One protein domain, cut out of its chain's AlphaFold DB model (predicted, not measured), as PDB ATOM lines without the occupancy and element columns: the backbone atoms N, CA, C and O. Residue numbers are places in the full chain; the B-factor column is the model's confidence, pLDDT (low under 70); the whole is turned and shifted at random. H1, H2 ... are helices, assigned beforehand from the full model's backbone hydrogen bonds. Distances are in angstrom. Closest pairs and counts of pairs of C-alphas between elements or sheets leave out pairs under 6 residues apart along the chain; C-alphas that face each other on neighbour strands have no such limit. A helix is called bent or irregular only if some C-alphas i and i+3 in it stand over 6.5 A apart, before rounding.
ATOM      1  N   HIS A 281     -37.328  15.528 -36.424       85.69
ATOM      2  CA  HIS A 281     -36.007  15.776 -37.029       85.69
ATOM      3  C   HIS A 281     -35.616  17.264 -37.181       85.69
ATOM      4  O   HIS A 281     -34.802  17.625 -38.031       85.69
ATOM      5  N   MET A 282     -36.140  18.132 -36.314       85.31
ATOM      6  CA  MET A 282     -35.972  19.594 -36.366       85.31
ATOM      7  C   MET A 282     -34.759  20.124 -35.578       85.31
ATOM      8  O   MET A 282     -34.532  21.336 -35.519       85.31
ATOM      9  N   GLY A 283     -33.975  19.226 -34.977       85.25
ATOM     10  CA  GLY A 283     -32.829  19.551 -34.124       85.25
ATOM     11  C   GLY A 283     -33.086  19.220 -32.654       85.25
ATOM     12  O   GLY A 283     -33.837  18.293 -32.342       85.25
ATOM     13  N   ARG A 284     -32.436  19.963 -31.755       86.69
ATOM     14  CA  ARG A 284     -32.576  19.838 -30.295       86.69
ATOM     15  C   ARG A 284     -32.850  21.194 -29.662       86.69
ATOM     16  O   ARG A 284     -32.572  22.229 -30.260       86.69
ATOM     17  N   ALA A 285     -33.360  21.204 -28.435       80.88
ATOM     18  CA  ALA A 285     -33.428  22.447 -27.671       80.88
ATOM     19  C   ALA A 285     -32.010  23.042 -27.499       80.88
ATOM     20  O   ALA A 285     -31.119  22.384 -26.968       80.88
ATOM     21  N   GLY A 286     -31.818  24.282 -27.953       80.31
ATOM     22  CA  GLY A 286     -30.533  24.987 -28.017       80.31
ATOM     23  C   GLY A 286     -29.851  24.968 -29.392       80.31
ATOM     24  O   GLY A 286     -28.878  25.688 -29.566       80.31
ATOM     25  N   ASP A 287     -30.359  24.186 -30.347       82.81
ATOM     26  CA  ASP A 287     -29.935  24.141 -31.759       82.81
ATOM     27  C   ASP A 287     -31.150  23.751 -32.623       82.81
ATOM     28  O   ASP A 287     -31.209  22.694 -33.262       82.81
ATOM     29  N   ALA A 288     -32.212  24.552 -32.512       79.44
ATOM     30  CA  ALA A 288     -33.482  24.326 -33.182       79.44
ATOM     31  C   ALA A 288     -33.596  25.290 -34.366       79.44
ATOM     32  O   ALA A 288     -33.428  26.495 -34.210       79.44
ATOM     33  N   GLY A 289     -33.913  24.774 -35.549       67.38
ATOM     34  CA  GLY A 289     -33.918  25.605 -36.760       67.38
ATOM     35  C   GLY A 289     -33.822  24.834 -38.068       67.38
ATOM     36  O   GLY A 289     -33.801  25.436 -39.140       67.38
ATOM     37  N   ARG A 290     -33.788  23.496 -38.018       73.81
ATOM     38  CA  ARG A 290     -33.900  22.689 -39.232       73.81
ATOM     39  C   ARG A 290     -35.347  22.751 -39.693       73.81
ATOM     40  O   ARG A 290     -36.238  22.273 -38.989       73.81
ATOM     41  N   ALA A 291     -35.559  23.368 -40.853       68.56
ATOM     42  CA  ALA A 291     -36.871  23.414 -41.471       68.56
ATOM     43  C   ALA A 291     -37.371  21.970 -41.659       68.56
ATOM     44  O   ALA A 291     -36.664  21.155 -42.261       68.56
ATOM     45  N   PRO A 292     -38.550  21.627 -41.122       73.88
ATOM     46  CA  PRO A 292     -39.103  20.301 -41.300       73.88
ATOM     47  C   PRO A 292     -39.479  20.103 -42.765       73.88
ATOM     48  O   PRO A 292     -39.759  21.057 -43.496       73.88
ATOM     49  N   VAL A 293     -39.548  18.842 -43.190       67.06
ATOM     50  CA  VAL A 293     -40.145  18.508 -44.485       67.06
ATOM     51  C   VAL A 293     -41.587  19.028 -44.495       67.06
ATOM     52  O   VAL A 293     -42.330  18.844 -43.527       67.06
ATOM     53  N   ALA A 294     -41.980  19.719 -45.567       58.91
ATOM     54  CA  ALA A 294     -43.301  20.329 -45.672       58.91
ATOM     55  C   ALA A 294     -44.404  19.281 -45.431       58.91
ATOM     56  O   ALA A 294     -44.460  18.259 -46.108       58.91
ATOM     57  N   GLY A 295     -45.267  19.530 -44.441       62.47
ATOM     58  CA  GLY A 295     -46.352  18.618 -44.063       62.47
ATOM     59  C   GLY A 295     -45.964  17.443 -43.154       62.47
ATOM     60  O   GLY A 295     -46.854  16.694 -42.764       62.47
ATOM     61  N   ALA A 296     -44.690  17.290 -42.768       74.31
ATOM     62  CA  ALA A 296     -44.255  16.194 -41.894       74.31
ATOM     63  C   ALA A 296     -44.680  16.370 -40.428       74.31
ATOM     64  O   ALA A 296     -44.901  15.383 -39.731       74.31
ATOM     65  N   VAL A 297     -44.823  17.614 -39.957       81.88
ATOM     66  CA  VAL A 297     -45.180  17.889 -38.559       81.88
ATOM     67  C   VAL A 297     -46.694  17.869 -38.385       81.88
ATOM     68  O   VAL A 297     -47.422  18.660 -39.001       81.88
ATOM     69  N   SER A 298     -47.163  16.990 -37.499       84.62
ATOM     70  CA  SER A 298     -48.584  16.853 -37.179       84.62
ATOM     71  C   SER A 298     -49.183  18.177 -36.680       84.62
ATOM     72  O   SER A 298     -48.490  19.074 -36.183       84.62
ATOM     73  N   PHE A 299     -50.498  18.351 -36.833       82.94
ATOM     74  CA  PHE A 299     -51.175  19.529 -36.282       82.94
ATOM     75  C   PHE A 299     -51.048  19.567 -34.755       82.94
ATOM     76  O   PHE A 299     -50.819  20.626 -34.171       82.94
ATOM     77  N   GLU A 300     -51.161  18.407 -34.115       84.25
ATOM     78  CA  GLU A 300     -51.025  18.230 -32.677       84.25
ATOM     79  C   GLU A 300     -49.647  18.682 -32.186       84.25
ATOM     80  O   GLU A 300     -49.587  19.470 -31.240       84.25
ATOM     81  N   ASP A 301     -48.569  18.292 -32.872       88.25
ATOM     82  CA  ASP A 301     -47.208  18.721 -32.541       88.25
ATOM     83  C   ASP A 301     -47.016  20.220 -32.768       88.25
ATOM     84  O   ASP A 301     -46.463  20.905 -31.910       88.25
ATOM     85  N   ARG A 302     -47.533  20.781 -33.871       87.56
ATOM     86  CA  ARG A 302     -47.494  22.238 -34.106       87.56
ATOM     87  C   ARG A 302     -48.232  23.016 -33.018       87.56
ATOM     88  O   ARG A 302     -47.751  24.062 -32.569       87.56
ATOM     89  N   ARG A 303     -49.382  22.510 -32.567       87.00
ATOM     90  CA  ARG A 303     -50.160  23.087 -31.461       87.00
ATOM     91  C   ARG A 303     -49.407  23.000 -30.143       87.00
ATOM     92  O   ARG A 303     -49.404  23.958 -29.370       87.00
ATOM     93  N   GLU A 304     -48.762  21.871 -29.888       89.12
ATOM     94  CA  GLU A 304     -47.965  21.658 -28.687       89.12
ATOM     95  C   GLU A 304     -46.723  22.560 -28.662       89.12
ATOM     96  O   GLU A 304     -46.513  23.267 -27.677       89.12
ATOM     97  N   LEU A 305     -45.977  22.646 -29.767       90.44
ATOM     98  CA  LEU A 305     -44.852  23.570 -29.953       90.44
ATOM     99  C   LEU A 305     -45.273  25.026 -29.721       90.44
ATOM    100  O   LEU A 305     -44.652  25.736 -28.927       90.44
ATOM    101  N   SER A 306     -46.381  25.447 -30.338       89.50
ATOM    102  CA  SER A 306     -46.952  26.788 -30.160       89.50
ATOM    103  C   SER A 306     -47.267  27.079 -28.687       89.50
ATOM    104  O   SER A 306     -46.959  28.156 -28.170       89.50
ATOM    105  N   ALA A 307     -47.837  26.104 -27.969       89.31
ATOM    106  CA  ALA A 307     -48.149  26.238 -26.551       89.31
ATOM    107  C   ALA A 307     -46.892  26.313 -25.664       89.31
ATOM    108  O   ALA A 307     -46.866  27.131 -24.738       89.31
ATOM    109  N   LEU A 308     -45.866  25.505 -25.950       91.38
ATOM    110  CA  LEU A 308     -44.592  25.478 -25.223       91.38
ATOM    111  C   LEU A 308     -43.812  26.785 -25.390       91.38
ATOM    112  O   LEU A 308     -43.384  27.382 -24.402       91.38
ATOM    113  N   LEU A 309     -43.679  27.272 -26.626       90.88
ATOM    114  CA  LEU A 309     -42.971  28.517 -26.927       90.88
ATOM    115  C   LEU A 309     -43.674  29.725 -26.304       90.88
ATOM    116  O   LEU A 309     -43.025  30.596 -25.727       90.88
ATOM    117  N   ARG A 310     -45.012  29.745 -26.320       90.06
ATOM    118  CA  ARG A 310     -45.787  30.774 -25.619       90.06
ATOM    119  C   ARG A 310     -45.595  30.721 -24.111       90.06
ATOM    120  O   ARG A 310     -45.476  31.766 -23.478       90.06
ATOM    121  N   TYR A 311     -45.588  29.527 -23.522       89.06
ATOM    122  CA  TYR A 311     -45.328  29.368 -22.096       89.06
ATOM    123  C   TYR A 311     -43.945  29.925 -21.717       89.06
ATOM    124  O   TYR A 311     -43.831  30.697 -20.765       89.06
ATOM    125  N   LEU A 312     -42.910  29.601 -22.499       89.06
ATOM    126  CA  LEU A 312     -41.555  30.127 -22.300       89.06
ATOM    127  C   LEU A 312     -41.505  31.651 -22.475       89.06
ATOM    128  O   LEU A 312     -40.876  32.338 -21.672       89.06
ATOM    129  N   SER A 313     -42.224  32.184 -23.463       88.56
ATOM    130  CA  SER A 313     -42.344  33.627 -23.682       88.56
ATOM    131  C   SER A 313     -43.006  34.339 -22.497       88.56
ATOM    132  O   SER A 313     -42.483  35.328 -21.993       88.56
ATOM    133  N   ASN A 314     -44.108  33.801 -21.970       86.44
ATOM    134  CA  ASN A 314     -44.818  34.402 -20.836       86.44
ATOM    135  C   ASN A 314     -44.030  34.346 -19.521       86.44
ATOM    136  O   ASN A 314     -44.229  35.190 -18.655       86.44
ATOM    137  N   THR A 315     -43.165  33.344 -19.351       83.62
ATOM    138  CA  THR A 315     -42.418  33.131 -18.100       83.62
ATOM    139  C   THR A 315     -41.040  33.792 -18.103       83.62
ATOM    140  O   THR A 315     -40.559  34.207 -17.051       83.62
ATOM    141  N   ARG A 316     -40.375  33.876 -19.262       80.69
ATOM    142  CA  ARG A 316     -38.971  34.321 -19.394       80.69
ATOM    143  C   ARG A 316     -38.759  35.387 -20.476       80.69
ATOM    144  O   ARG A 316     -37.619  35.798 -20.696       80.69
ATOM    145  N   GLY A 317     -39.817  35.826 -21.154       84.19
ATOM    146  CA  GLY A 317     -39.746  36.755 -22.281       84.19
ATOM    147  C   GLY A 317     -39.107  36.142 -23.531       84.19
ATOM    148  O   GLY A 317     -38.767  34.956 -23.576       84.19
ATOM    149  N   GLY A 318     -38.881  36.974 -24.551       82.00
ATOM    150  CA  GLY A 318     -38.283  36.538 -25.819       82.00
ATOM    151  C   GLY A 318     -36.870  35.968 -25.685       82.00
ATOM    152  O   GLY A 318     -36.501  35.064 -26.432       82.00
ATOM    153  N   ARG A 319     -36.099  36.409 -24.680       84.81
ATOM    154  CA  ARG A 319     -34.756  35.868 -24.391       84.81
ATOM    155  C   ARG A 319     -34.794  34.403 -23.965       84.81
ATOM    156  O   ARG A 319     -33.897  33.638 -24.294       84.81
ATOM    157  N   GLY A 320     -35.837  34.000 -23.238       84.81
ATOM    158  CA  GLY A 320     -36.029  32.601 -22.870       84.81
ATOM    159  C   GLY A 320     -36.308  31.719 -24.084       84.81
ATOM    160  O   GLY A 320     -35.807  30.603 -24.152       84.81
ATOM    161  N   VAL A 321     -37.078  32.236 -25.042       87.44
ATOM    162  CA  VAL A 321     -37.436  31.521 -26.271       87.44
ATOM    163  C   VAL A 321     -36.227  31.378 -27.195       87.44
ATOM    164  O   VAL A 321     -35.916  30.270 -27.611       87.44
ATOM    165  N   THR A 322     -35.503  32.467 -27.457       87.31
ATOM    166  CA  THR A 322     -34.301  32.449 -28.311       87.31
ATOM    167  C   THR A 322     -33.213  31.540 -27.751       87.31
ATOM    168  O   THR A 322     -32.706  30.697 -28.483       87.31
ATOM    169  N   ALA A 323     -32.944  31.591 -26.442       87.81
ATOM    170  CA  ALA A 323     -31.977  30.695 -25.803       87.81
ATOM    171  C   ALA A 323     -32.332  29.207 -25.969       87.81
ATOM    172  O   ALA A 323     -31.455  28.375 -26.172       87.81
ATOM    173  N   VAL A 324     -33.620  28.862 -25.894       88.25
ATOM    174  CA  VAL A 324     -34.092  27.478 -26.053       88.25
ATOM    175  C   VAL A 324     -34.096  27.032 -27.522       88.25
ATOM    176  O   VAL A 324     -34.076  25.834 -27.791       88.25
ATOM    177  N   LEU A 325     -34.080  27.966 -28.471       88.00
ATOM    178  CA  LEU A 325     -33.936  27.669 -29.897       88.00
ATOM    179  C   LEU A 325     -32.480  27.701 -30.378       88.00
ATOM    180  O   LEU A 325     -32.216  27.257 -31.483       88.00
ATOM    181  N   GLY A 326     -31.534  28.183 -29.567       86.12
ATOM    182  CA  GLY A 326     -30.145  28.376 -30.005       86.12
ATOM    183  C   GLY A 326     -29.906  29.681 -30.760       86.12
ATOM    184  O   GLY A 326     -28.912  29.815 -31.466       86.12
ATOM    185  N   LEU A 327     -30.819  30.645 -30.633       86.00
ATOM    186  CA  LEU A 327     -30.747  31.913 -31.347       86.00
ATOM    187  C   LEU A 327     -29.988  32.982 -30.550       86.00
ATOM    188  O   LEU A 327     -30.130  33.049 -29.323       86.00
ATOM    189  N   PRO A 328     -29.245  33.868 -31.239       85.00
ATOM    190  CA  PRO A 328     -28.622  35.039 -30.631       85.00
ATOM    191  C   PRO A 328     -29.639  35.921 -29.885       85.00
ATOM    192  O   PRO A 328     -30.778  36.094 -30.330       85.00
ATOM    193  N   ALA A 329     -29.255  36.481 -28.734       76.00
ATOM    194  CA  ALA A 329     -30.170  37.221 -27.853       76.00
ATOM    195  C   ALA A 329     -30.725  38.523 -28.475       76.00
ATOM    196  O   ALA A 329     -31.814  38.970 -28.112       76.00
ATOM    197  N   ASP A 330     -29.994  39.109 -29.418       78.94
ATOM    198  CA  ASP A 330     -30.347  40.260 -30.258       78.94
ATOM    199  C   ASP A 330     -31.458  39.953 -31.277       78.94
ATOM    200  O   ASP A 330     -32.172  40.862 -31.711       78.94
ATOM    201  N   THR A 331     -31.712  38.672 -31.567       80.12
ATOM    202  CA  THR A 331     -32.864  38.234 -32.375       80.12
ATOM    203  C   THR A 331     -34.190  38.683 -31.746       80.12
ATOM    204  O   THR A 331     -35.144  38.999 -32.453       80.12
ATOM    205  N   VAL A 332     -34.254  38.778 -30.410       76.38
ATOM    206  CA  VAL A 332     -35.454  39.240 -29.689       76.38
ATOM    207  C   VAL A 332     -35.778  40.688 -30.023       76.38
ATOM    208  O   VAL A 332     -36.934  41.012 -30.268       76.38
ATOM    209  N   THR A 333     -34.767  41.553 -30.071       74.00
ATOM    210  CA  THR A 333     -34.936  42.963 -30.436       74.00
ATOM    211  C   THR A 333     -35.443  43.110 -31.868       74.00
ATOM    212  O   THR A 333     -36.315  43.942 -32.112       74.00
ATOM    213  N   ALA A 334     -34.981  42.266 -32.795       73.12
ATOM    214  CA  ALA A 334     -35.519  42.222 -34.154       73.12
ATOM    215  C   ALA A 334     -36.995  41.781 -34.174       73.12
ATOM    216  O   ALA A 334     -37.811  42.371 -34.876       73.12
ATOM    217  N   TRP A 335     -37.358  40.786 -33.358       76.19
ATOM    218  CA  TRP A 335     -38.735  40.303 -33.214       76.19
ATOM    219  C   TRP A 335     -39.677  41.311 -32.548       76.19
ATOM    220  O   TRP A 335     -40.856  41.358 -32.883       76.19
ATOM    221  N   GLU A 336     -39.181  42.125 -31.618       69.06
ATOM    222  CA  GLU A 336     -39.964  43.186 -30.972       69.06
ATOM    223  C   GLU A 336     -40.298  44.341 -31.927       69.06
ATOM    224  O   GLU A 336     -41.336  44.980 -31.759       69.06
ATOM    225  N   HIS A 337     -39.457  44.576 -32.941       64.25
ATOM    226  CA  HIS A 337     -39.676  45.595 -33.973       64.25
ATOM    227  C   HIS A 337     -40.485  45.083 -35.178       64.25
ATOM    228  O   HIS A 337     -40.902  45.885 -36.013       64.25
ATOM    229  N   ASP A 338     -40.738  43.773 -35.278       64.31
ATOM    230  CA  ASP A 338     -41.540  43.187 -36.355       64.31
ATOM    231  C   ASP A 338     -43.043  43.436 -36.112       64.31
ATOM    232  O   ASP A 338     -43.709  42.768 -35.316       64.31
ATOM    233  N   SER A 339     -43.595  44.431 -36.809       51.56
ATOM    234  CA  SER A 339     -44.992  44.870 -36.708       51.56
ATOM    235  C   SER A 339     -45.980  44.039 -37.543       51.56
ATOM    236  O   SER A 339     -47.128  44.445 -37.715       51.56
ATOM    237  N   THR A 340     -45.569  42.891 -38.095       53.91
ATOM    238  CA  THR A 340     -46.355  42.148 -39.101       53.91
ATOM    239  C   THR A 340     -47.519  41.303 -38.559       53.91
ATOM    240  O   THR A 340     -48.213  40.662 -39.349       53.91
ATOM    241  N   GLN A 341     -47.811  41.311 -37.250       53.25
ATOM    242  CA  GLN A 341     -48.943  40.559 -36.686       53.25
ATOM    243  C   GLN A 341     -50.025  41.438 -36.048       53.25
ATOM    244  O   GLN A 341     -49.750  42.373 -35.299       53.25
ATOM    245  N   GLY A 342     -51.277  41.086 -36.362       48.97
ATOM    246  CA  GLY A 342     -52.485  41.858 -36.086       48.97
ATOM    247  C   GLY A 342     -52.688  42.267 -34.626       48.97
ATOM    248  O   GLY A 342     -52.367  41.549 -33.676       48.97
ATOM    249  N   THR A 343     -53.289  43.445 -34.471       40.22
ATOM    250  CA  THR A 343     -53.740  44.053 -33.218       40.22
ATOM    251  C   THR A 343     -54.734  43.134 -32.494       40.22
ATOM    252  O   THR A 343     -55.934  43.193 -32.744       40.22
ATOM    253  N   GLY A 344     -54.249  42.243 -31.624       50.28
ATOM    254  CA  GLY A 344     -55.113  41.363 -30.821       50.28
ATOM    255  C   GLY A 344     -54.441  40.150 -30.167       50.28
ATOM    256  O   GLY A 344     -55.006  39.582 -29.234       50.28
ATOM    257  N   ALA A 345     -53.245  39.748 -30.607       63.31
ATOM    258  CA  ALA A 345     -52.498  38.647 -29.990       63.31
ATOM    259  C   ALA A 345     -51.756  39.107 -28.719       63.31
ATOM    260  O   ALA A 345     -51.192  40.205 -28.691       63.31
ATOM    261  N   SER A 346     -51.727  38.277 -27.662       72.75
ATOM    262  CA  SER A 346     -50.955  38.615 -26.457       72.75
ATOM    263  C   SER A 346     -49.457  38.715 -26.796       72.75
ATOM    264  O   SER A 346     -49.004  38.027 -27.714       72.75
ATOM    265  N   PRO A 347     -48.654  39.519 -26.072       72.12
ATOM    266  CA  PRO A 347     -47.211  39.614 -26.323       72.12
ATOM    267  C   PRO A 347     -46.514  38.244 -26.379       72.12
ATOM    268  O   PRO A 347     -45.631  38.031 -27.209       72.12
ATOM    269  N   GLY A 348     -46.980  37.295 -25.558       75.19
ATOM    270  CA  GLY A 348     -46.514  35.913 -25.557       75.19
ATOM    271  C   GLY A 348     -46.831  35.132 -26.831       75.19
ATOM    272  O   GLY A 348     -45.975  34.389 -27.308       75.19
ATOM    273  N   ASP A 349     -48.032  35.310 -27.393       81.50
ATOM    274  CA  ASP A 349     -48.441  34.666 -28.649       81.50
ATOM    275  C   ASP A 349     -47.594  35.173 -29.830       81.50
ATOM    276  O   ASP A 349     -47.198  34.379 -30.676       81.50
ATOM    277  N   ARG A 350     -47.254  36.473 -29.861       81.38
ATOM    278  CA  ARG A 350     -46.447  37.066 -30.948       81.38
ATOM    279  C   ARG A 350     -45.048  36.461 -31.029       81.38
ATOM    280  O   ARG A 350     -44.635  35.984 -32.079       81.38
ATOM    281  N   ILE A 351     -44.335  36.435 -29.902       84.31
ATOM    282  CA  ILE A 351     -42.979  35.869 -29.825       84.31
ATOM    283  C   ILE A 351     -43.004  34.372 -30.155       84.31
ATOM    284  O   ILE A 351     -42.134  33.882 -30.871       84.31
ATOM    285  N   ALA A 352     -44.015  33.643 -29.673       87.56
ATOM    286  CA  ALA A 352     -44.181  32.233 -30.007       87.56
ATOM    287  C   ALA A 352     -44.426  32.021 -31.508       87.56
ATOM    288  O   ALA A 352     -43.897  31.075 -32.083       87.56
ATOM    289  N   ALA A 353     -45.183  32.908 -32.156       83.88
ATOM    290  CA  ALA A 353     -45.442  32.821 -33.584       83.88
ATOM    291  C   ALA A 353     -44.196  33.100 -34.436       83.88
ATOM    292  O   ALA A 353     -43.969  32.412 -35.428       83.88
ATOM    293  N   LEU A 354     -43.359  34.057 -34.028       83.62
ATOM    294  CA  LEU A 354     -42.074  34.330 -34.681       83.62
ATOM    295  C   LEU A 354     -41.094  33.162 -34.517       83.62
ATOM    296  O   LEU A 354     -40.458  32.748 -35.484       83.62
ATOM    297  N   ALA A 355     -41.053  32.563 -33.327       86.75
ATOM    298  CA  ALA A 355     -40.307  31.337 -33.075       86.75
ATOM    299  C   ALA A 355     -40.789  30.161 -33.947       86.75
ATOM    300  O   ALA A 355     -39.971  29.469 -34.546       86.75
ATOM    301  N   MET A 356     -42.105  29.962 -34.082       86.00
ATOM    302  CA  MET A 356     -42.666  28.947 -34.985       86.00
ATOM    303  C   MET A 356     -42.286  29.212 -36.445       86.00
ATOM    304  O   MET A 356     -41.873  28.289 -37.144       86.00
ATOM    305  N   ARG A 357     -42.339  30.472 -36.894       82.31
ATOM    306  CA  ARG A 357     -41.926  30.862 -38.251       82.31
ATOM    307  C   ARG A 357     -40.446  30.580 -38.500       82.31
ATOM    308  O   ARG A 357     -40.103  30.116 -39.582       82.31
ATOM    309  N   HIS A 358     -39.589  30.825 -37.510       82.12
ATOM    310  CA  HIS A 358     -38.170  30.475 -37.587       82.12
ATOM    311  C   HIS A 358     -37.962  28.962 -37.752       82.12
ATOM    312  O   HIS A 358     -37.122  28.531 -38.532       82.12
ATOM    313  N   LEU A 359     -38.795  28.156 -37.093       83.31
ATOM    314  CA  LEU A 359     -38.828  26.703 -37.258       83.31
ATOM    315  C   LEU A 359     -39.467  26.241 -38.584       83.31
ATOM    316  O   LEU A 359     -39.633  25.043 -38.786       83.31
ATOM    317  N   GLY A 360     -39.862  27.153 -39.480       79.88
ATOM    318  CA  GLY A 360     -40.554  26.818 -40.729       79.88
ATOM    319  C   GLY A 360     -41.995  26.334 -40.528       79.88
ATOM    320  O   GLY A 360     -42.554  25.683 -41.408       79.88
TER     321      GLY A 360
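This is residues 281 to 360 of the 515 residues of an uncharacterized protein of Gemmatimonadetes bacterium (UniProt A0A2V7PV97). A long helix, H1, bends sharply and folds back on itself into two arms, H1a and H1b, and H3 crosses H1a at a steep tilt while residues 351 to 355 of H3 pack on H1b at a shallow one. The short helix H2 folds back from H1b as a helical hairpin, and residues 281 to 298 form a long loop with no named element. The printed part has 80 residues with three named helices, in the order H1, H2, H3, and no named strand; the class is all helix. The whole is compact and rounded, with a radius of gyration of the C-alphas of 12.1 A and spans of 30 by 26 by 21 A.

By its hydrogen bonds H1, residues 299 to 325, was assigned as one helix, but it is bent: C-alphas 315 and 318 are 9.4 A apart. Its arms, H1a at residues 299 to 315 and H1b at residues 318 to 325, run opposite ways at a steep tilt of 46 degrees. H1a touches H1b with residues 309 to 313 alone; the closest C-alphas, of Leu 312 and Val 321, are 5.9 A apart. H3, residues 347 to 358, touches H1a at a steep tilt of 50 degrees, opposite ways, closest at the C-alphas of Arg 310 and Ala 352, 4.9 A. With residues 351 to 355 alone H3 touches H1b, the same way at a shallow tilt of 30 degrees. H2, residues 331 to 337, forms a hairpin with H1b, with C-alphas of Gly 318 and Val 332 closest at 5.5 A. H2 and H3 only just touch, with 3 pairs of C-alphas within 8 A. H1a and H2 are apart. In H1a, H1b, H2 and H3 every O i to N i+4 pair is within hydrogen-bond range.

H1a begins at C-alpha 299 (-51.175, 19.529, -36.282) and measures 24.3 A; H1b measures 10.7 A, H2 10.2 A. H3, 17.1 A, ends at C-alpha 358 (-38.170, 30.475, -37.587).

The farthest C-alphas, of His 281 and Thr 343, are 33.6 A apart. The printed part has no cut; the link H1 to H2 is tight, and H2 to H3 is short. Residues 289, 291, 293 to 295 and 336 to 345 have pLDDT under 70.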